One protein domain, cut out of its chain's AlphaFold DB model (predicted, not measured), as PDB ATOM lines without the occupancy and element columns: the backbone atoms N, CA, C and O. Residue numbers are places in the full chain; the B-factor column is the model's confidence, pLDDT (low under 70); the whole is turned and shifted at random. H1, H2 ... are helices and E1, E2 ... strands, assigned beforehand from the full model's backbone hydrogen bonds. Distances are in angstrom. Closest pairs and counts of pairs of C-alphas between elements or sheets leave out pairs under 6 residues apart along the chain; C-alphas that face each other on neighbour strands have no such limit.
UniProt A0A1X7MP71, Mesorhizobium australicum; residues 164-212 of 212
ATOM      1  N   PHE A 164     -50.554  23.773 -43.771       88.94
ATOM      2  CA  PHE A 164     -50.537  25.209 -44.039       88.94
ATOM      3  C   PHE A 164     -49.594  25.950 -43.075       88.94
ATOM      4  O   PHE A 164     -48.982  25.341 -42.191       88.94
ATOM      5  N   CYS A 165     -49.444  27.266 -43.229       88.69
ATOM      6  CA  CYS A 165     -48.631  28.078 -42.325       88.69
ATOM      7  C   CYS A 165     -49.230  28.094 -40.908       88.69
ATOM      8  O   CYS A 165     -50.323  28.618 -40.695       88.69
ATOM      9  N   ALA A 166     -48.479  27.595 -39.921       85.69
ATOM     10  CA  ALA A 166     -48.910  27.541 -38.519       85.69
ATOM     11  C   ALA A 166     -49.261  28.921 -37.924       85.69
ATOM     12  O   ALA A 166     -50.010  29.008 -36.954       85.69
ATOM     13  N   PHE A 167     -48.748  30.001 -38.522       87.31
ATOM     14  CA  PHE A 167     -48.974  31.374 -38.076       87.31
ATOM     15  C   PHE A 167     -50.130  32.074 -38.798       87.31
ATOM     16  O   PHE A 167     -50.579  33.109 -38.315       87.31
ATOM     17  N   ALA A 168     -50.641  31.539 -39.917       89.25
ATOM     18  CA  ALA A 168     -51.699  32.185 -40.705       89.25
ATOM     19  C   ALA A 168     -52.926  32.626 -39.881       89.25
ATOM     20  O   ALA A 168     -53.405  33.732 -40.120       89.25
ATOM     21  N   PRO A 169     -53.405  31.858 -38.880       84.69
ATOM     22  CA  PRO A 169     -54.575  32.261 -38.102       84.69
ATOM     23  C   PRO A 169     -54.354  33.461 -37.162       84.69
ATOM     24  O   PRO A 169     -55.322  33.985 -36.622       84.69
ATOM     25  N   ARG A 170     -53.096  33.872 -36.931       82.94
ATOM     26  CA  ARG A 170     -52.709  34.981 -36.032       82.94
ATOM     27  C   ARG A 170     -51.791  36.012 -36.694       82.94
ATOM     28  O   ARG A 170     -51.307  36.918 -36.027       82.94
ATOM     29  N   CYS A 171     -51.503  35.854 -37.983       85.94
ATOM     30  CA  CYS A 171     -50.577  36.706 -38.717       85.94
ATOM     31  C   CYS A 171     -51.347  37.840 -39.397       85.94
ATOM     32  O   CYS A 171     -52.183  37.581 -40.260       85.94
ATOM     33  N   GLU A 172     -51.025  39.092 -39.062       87.31
ATOM     34  CA  GLU A 172     -51.635  40.278 -39.692       87.31
ATOM     35  C   GLU A 172     -51.342  40.374 -41.202       87.31
ATOM     36  O   GLU A 172     -52.092  40.995 -41.947       87.31
ATOM     37  N   PHE A 173     -50.282  39.706 -41.673       89.62
ATOM     38  CA  PHE A 173     -49.851  39.684 -43.075       89.62
ATOM     39  C   PHE A 173     -50.335  38.442 -43.841       89.62
ATOM     40  O   PHE A 173     -49.858  38.165 -44.952       89.62
ATOM     41  N   ALA A 174     -51.224  37.636 -43.248       89.94
ATOM     42  CA  ALA A 174     -51.695  36.398 -43.853       89.94
ATOM     43  C   ALA A 174     -52.392  36.659 -45.200       89.94
ATOM     44  O   ALA A 174     -53.283  37.494 -45.310       89.94
ATOM     45  N   ALA A 175     -51.992  35.902 -46.220       90.81
ATOM     46  CA  ALA A 175     -52.662  35.837 -47.516       90.81
ATOM     47  C   ALA A 175     -53.347  34.470 -47.685       90.81
ATOM     48  O   ALA A 175     -53.108  33.555 -46.894       90.81
ATOM     49  N   GLU A 176     -54.167  34.300 -48.725       91.56
ATOM     50  CA  GLU A 176     -54.922  33.054 -48.953       91.56
ATOM     51  C   GLU A 176     -54.030  31.810 -49.035       91.56
ATOM     52  O   GLU A 176     -54.323  30.791 -48.412       91.56
ATOM     53  N   PHE A 177     -52.871  31.902 -49.688       90.25
ATOM     54  CA  PHE A 177     -51.927  30.782 -49.752       90.25
ATOM     55  C   PHE A 177     -51.333  30.405 -48.384       90.25
ATOM     56  O   PHE A 177     -50.989  29.247 -48.164       90.25
ATOM     57  N   CYS A 178     -51.258  31.332 -47.419       91.00
ATOM     58  CA  CYS A 178     -50.804  31.007 -46.063       91.00
ATOM     59  C   CYS A 178     -51.769  30.039 -45.362       91.00
ATOM     60  O   CYS A 178     -51.342  29.282 -44.491       91.00
ATOM     61  N   LYS A 179     -53.055  30.060 -45.735       89.62
ATOM     62  CA  LYS A 179     -54.105  29.201 -45.173       89.62
ATOM     63  C   LYS A 179     -54.157  27.818 -45.833       89.62
ATOM     64  O   LYS A 179     -54.781  26.920 -45.280       89.62
ATOM     65  N   THR A 180     -53.507  27.638 -46.983       90.31
ATOM     66  CA  THR A 180     -53.621  26.418 -47.802       90.31
ATOM     67  C   THR A 180     -52.293  25.714 -48.067       90.31
ATOM     68  O   THR A 180     -52.308  24.559 -48.487       90.31
ATOM     69  N   GLN A 181     -51.151  26.361 -47.814       90.00
ATOM     70  CA  GLN A 181     -49.830  25.813 -48.134       90.00
ATOM     71  C   GLN A 181     -48.833  25.985 -46.991       90.00
ATOM     72  O   GLN A 181     -48.798  27.010 -46.298       90.00
ATOM     73  N   ARG A 182     -48.008  24.956 -46.779       87.75
ATOM     74  CA  ARG A 182     -46.933  24.974 -45.790       87.75
ATOM     75  C   ARG A 182     -45.712  25.698 -46.379       87.75
ATOM     76  O   ARG A 182     -45.224  25.278 -47.426       87.75
ATOM     77  N   PRO A 183     -45.186  26.740 -45.715       86.31
ATOM     78  CA  PRO A 183     -43.996  27.440 -46.185       86.31
ATOM     79  C   PRO A 183     -42.778  26.515 -46.176       86.31
ATOM     80  O   PRO A 183     -42.486  25.880 -45.160       86.31
ATOM     81  N   ALA A 184     -42.045  26.487 -47.288       85.50
ATOM     82  CA  ALA A 184     -40.671  26.002 -47.288       85.50
ATOM     83  C   ALA A 184     -39.761  27.022 -46.571       85.50
ATOM     84  O   ALA A 184     -40.080  28.216 -46.560       85.50
ATOM     85  N   PRO A 185     -38.641  26.587 -45.967       87.31
ATOM     86  CA  PRO A 185     -37.647  27.507 -45.429       87.31
ATOM     87  C   PRO A 185     -37.122  28.461 -46.510       87.31
ATOM     88  O   PRO A 185     -36.667  28.023 -47.564       87.31
ATOM     89  N   VAL A 186     -37.164  29.759 -46.225       84.62
ATOM     90  CA  VAL A 186     -36.593  30.838 -47.039       84.62
ATOM     91  C   VAL A 186     -35.401  31.414 -46.282       84.62
ATOM     92  O   VAL A 186     -35.494  31.650 -45.079       84.62
ATOM     93  N   LEU A 187     -34.277  31.638 -46.956       82.44
ATOM     94  CA  LEU A 187     -33.092  32.237 -46.340       82.44
ATOM     95  C   LEU A 187     -33.219  33.763 -46.308       82.44
ATOM     96  O   LEU A 187     -33.498  34.381 -47.331       82.44
ATOM     97  N   CYS A 188     -32.979  34.370 -45.145       79.56
ATOM     98  CA  CYS A 188     -32.772  35.810 -45.012       79.56
ATOM     99  C   CYS A 188     -31.423  36.104 -44.335       79.56
ATOM    100  O   CYS A 188     -30.740  35.193 -43.867       79.56
ATOM    101  N   GLU A 189     -31.049  37.382 -44.237       78.88
ATOM    102  CA  GLU A 189     -29.795  37.830 -43.603       78.88
ATOM    103  C   GLU A 189     -29.632  37.352 -42.150       78.88
ATOM    104  O   GLU A 189     -28.517  37.211 -41.656       78.88
ATOM    105  N   ARG A 190     -30.746  37.082 -41.456       78.06
ATOM    106  CA  ARG A 190     -30.776  36.603 -40.064       78.06
ATOM    107  C   ARG A 190     -30.898  35.081 -39.943       78.06
ATOM    108  O   ARG A 190     -31.033  34.577 -38.831       78.06
ATOM    109  N   GLY A 191     -30.870  34.359 -41.062       83.56
ATOM    110  CA  GLY A 191     -31.000  32.906 -41.122       83.56
ATOM    111  C   GLY A 191     -32.286  32.419 -41.804       83.56
ATOM    112  O   GLY A 191     -33.043  33.205 -42.376       83.56
ATOM    113  N   PRO A 192     -32.536  31.101 -41.795       87.12
ATOM    114  CA  PRO A 192     -33.720  30.517 -42.415       87.12
ATOM    115  C   PRO A 192     -34.998  30.853 -41.636       87.12
ATOM    116  O   PRO A 192     -35.056  30.733 -40.414       87.12
ATOM    117  N   VAL A 193     -36.058  31.208 -42.360       87.62
ATOM    118  CA  VAL A 193     -37.391  31.513 -41.827       87.62
ATOM    119  C   VAL A 193     -38.476  30.753 -42.586       87.62
ATOM    120  O   VAL A 193     -38.295  30.367 -43.733       87.62
ATOM    121  N   LEU A 194     -39.646  30.572 -41.976       85.94
ATOM    122  CA  LEU A 194     -40.793  29.886 -42.589       85.94
ATOM    123  C   LEU A 194     -41.844  30.875 -43.130       85.94
ATOM    124  O   LEU A 194     -43.042  30.618 -43.056       85.94
ATOM    125  N   CYS A 195     -41.423  32.035 -43.642       88.19
ATOM    126  CA  CYS A 195     -42.335  33.047 -44.180       88.19
ATOM    127  C   CYS A 195     -42.249  33.121 -45.710       88.19
ATOM    128  O   CYS A 195     -41.270  33.620 -46.253       88.19
ATOM    129  N   MET A 196     -43.317  32.708 -46.404       83.31
ATOM    130  CA  MET A 196     -43.455  32.841 -47.867       83.31
ATOM    131  C   MET A 196     -43.593  34.298 -48.345       83.31
ATOM    132  O   MET A 196     -43.454  34.576 -49.529       83.31
ATOM    133  N   ARG A 197     -43.883  35.233 -47.431       87.56
ATOM    134  CA  ARG A 197     -44.009  36.677 -47.703       87.56
ATOM    135  C   ARG A 197     -42.906  37.493 -47.042       87.56
ATOM    136  O   ARG A 197     -43.132  38.660 -46.732       87.56
ATOM    137  N   MET A 198     -41.748  36.888 -46.783       85.75
ATOM    138  CA  MET A 198     -40.688  37.536 -46.010       85.75
ATOM    139  C   MET A 198     -40.350  38.930 -46.555       85.75
ATOM    140  O   MET A 198     -40.375  39.899 -45.801       85.75
ATOM    141  N   ASP A 199     -40.176  39.062 -47.870       81.75
ATOM    142  CA  ASP A 199     -39.841  40.343 -48.505       81.75
ATOM    143  C   ASP A 199     -40.911  41.421 -48.297       81.75
ATOM    144  O   ASP A 199     -40.594  42.590 -48.078       81.75
ATOM    145  N   HIS A 200     -42.189  41.039 -48.328       83.00
ATOM    146  CA  HIS A 200     -43.302  41.959 -48.102       83.00
ATOM    147  C   HIS A 200     -43.360  42.418 -46.645       83.00
ATOM    148  O   HIS A 200     -43.477  43.610 -46.375       83.00
ATOM    149  N   VAL A 201     -43.227  41.473 -45.708       82.50
ATOM    150  CA  VAL A 201     -43.235  41.759 -44.267       82.50
ATOM    151  C   VAL A 201     -42.056  42.654 -43.900       82.50
ATOM    152  O   VAL A 201     -42.237  43.623 -43.166       82.50
ATOM    153  N   LEU A 202     -40.858  42.389 -44.432       78.75
ATOM    154  CA  LEU A 202     -39.689  43.232 -44.185       78.75
ATOM    155  C   LEU A 202     -39.899  44.649 -44.721       78.75
ATOM    156  O   LEU A 202     -39.643  45.603 -43.989       78.75
ATOM    157  N   ARG A 203     -40.426  44.815 -45.940       76.56
ATOM    158  CA  ARG A 203     -40.715  46.146 -46.503       76.56
ATOM    159  C   ARG A 203     -41.748  46.914 -45.677       76.56
ATOM    160  O   ARG A 203     -41.486  48.054 -45.304       76.56
ATOM    161  N   GLU A 204     -42.870  46.294 -45.317       71.75
ATOM    162  CA  GLU A 204     -43.913  46.944 -44.507       71.75
ATOM    163  C   GLU A 204     -43.463  47.244 -43.073       71.75
ATOM    164  O   GLU A 204     -43.779  48.304 -42.537       71.75
ATOM    165  N   THR A 205     -42.675  46.362 -42.454       66.12
ATOM    166  CA  THR A 205     -42.131  46.601 -41.106       66.12
ATOM    167  C   THR A 205     -41.096  47.724 -41.118       66.12
ATOM    168  O   THR A 205     -41.024  48.506 -40.173       66.12
ATOM    169  N   THR A 206     -40.308  47.832 -42.193       61.31
ATOM    170  CA  THR A 206     -39.349  48.931 -42.370       61.31
ATOM    171  C   THR A 206     -40.088  50.256 -42.561       61.31
ATOM    172  O   THR A 206     -39.741  51.226 -41.901       61.31
ATOM    173  N   LEU A 207     -41.170  50.283 -43.351       54.19
ATOM    174  CA  LEU A 207     -42.035  51.462 -43.516       54.19
ATOM    175  C   LEU A 207     -42.748  51.871 -42.214       54.19
ATOM    176  O   LEU A 207     -42.829  53.056 -41.906       54.19
ATOM    177  N   ARG A 208     -43.211  50.907 -41.403       52.16
ATOM    178  CA  ARG A 208     -43.835  51.175 -40.092       52.16
ATOM    179  C   ARG A 208     -42.854  51.688 -39.026       52.16
ATOM    180  O   ARG A 208     -43.299  52.253 -38.036       52.16
ATOM    181  N   ARG A 209     -41.537  51.509 -39.196       49.16
ATOM    182  CA  ARG A 209     -40.503  51.914 -38.218       49.16
ATOM    183  C   ARG A 209     -39.929  53.325 -38.427       49.16
ATOM    184  O   ARG A 209     -39.011  53.689 -37.703       49.16
ATOM    185  N   VAL A 210     -40.442  54.117 -39.376       41.41
ATOM    186  CA  VAL A 210     -39.890  55.453 -39.709       41.41
ATOM    187  C   VAL A 210     -40.624  56.624 -39.032       41.41
ATOM    188  O   VAL A 210     -40.164  57.758 -39.112       41.41
ATOM    189  N   HIS A 211     -41.694  56.388 -38.274       41.22
ATOM    190  CA  HIS A 211     -42.288  57.433 -37.433       41.22
ATOM    191  C   HIS A 211     -41.976  57.176 -35.960       41.22
ATOM    192  O   HIS A 211     -42.630  56.364 -35.305       41.22
ATOM    193  N   ALA A 212     -40.903  57.837 -35.515       37.50
ATOM    194  CA  ALA A 212     -40.633  58.148 -34.115       37.50
ATOM    195  C   ALA A 212     -41.675  59.133 -33.569       37.50
ATOM    196  O   ALA A 212     -42.164  59.964 -34.371       37.50
TER     197      ALA A 212
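AT A GLANCE: This is residues 164 to 212 of the 212 residues of a protein of Mesorhizobium australicum (UniProt A0A1X7MP71). What does the model look like? A looped stretch, residues 164 to 175, and the short helix H1 make one end, a small two-stranded hairpin of E1 and E2 lies off to one side, and the longer helix H2 begins between them and points away. Residues 205 to 212, of which 205 to 208 belong to H2, stick out. What is it made of, and how large is it? The 49 printed residues hold H1, E1, E2 and H2 in that order, with an antiparallel sheet E1 - E2, in the mixed class, helices and strands, with under half of the residues in named elements. It is elongated, 36 by 22 by 13 A, and only just loose, close to compact, with a radius of gyration of the C-alphas of 11.8 A.

IN THESE COORDINATES: Where does the first element begin? H1 is residues 176 to 180, 6.9 A long, from C-alpha 176 at (-54.922, 33.054, -48.953). What follows? E1, residues 186 to 188, and E2, residues 191 to 193, are each 6.6 A long. H2, residues 198 to 208, is 15.2 A long and ends with C-alpha 208 at (-43.835, 51.175, -40.092).

HOW THE PARTS SIT: How do E1 and E2 pair? They are a hairpin, antiparallel at 139 degrees, with N 186 and O 193 within hydrogen-bond range at 2.8 A. What of the helices? H1 is apart from E2 and from H2. The closest C-alphas of E1 and H2, those of Val 186 and Met 198, are 7.9 A apart. Is each helix's backbone in range? In H2 every O i to N i+4 pair is within hydrogen-bond range; H1 has 0 of 1, but 2 of 2 O i to N i+3 pairs.

THE WHOLE: How far does it reach? The two C-alphas farthest apart, those of Thr 180 and Ala 212, are 36.9 A apart. Is the printed part whole? It has no cut, and the three links between elements are tight. Where is confidence low? Residues 205 to 212 have pLDDT under 70, and the mean of the printed part is 79.8.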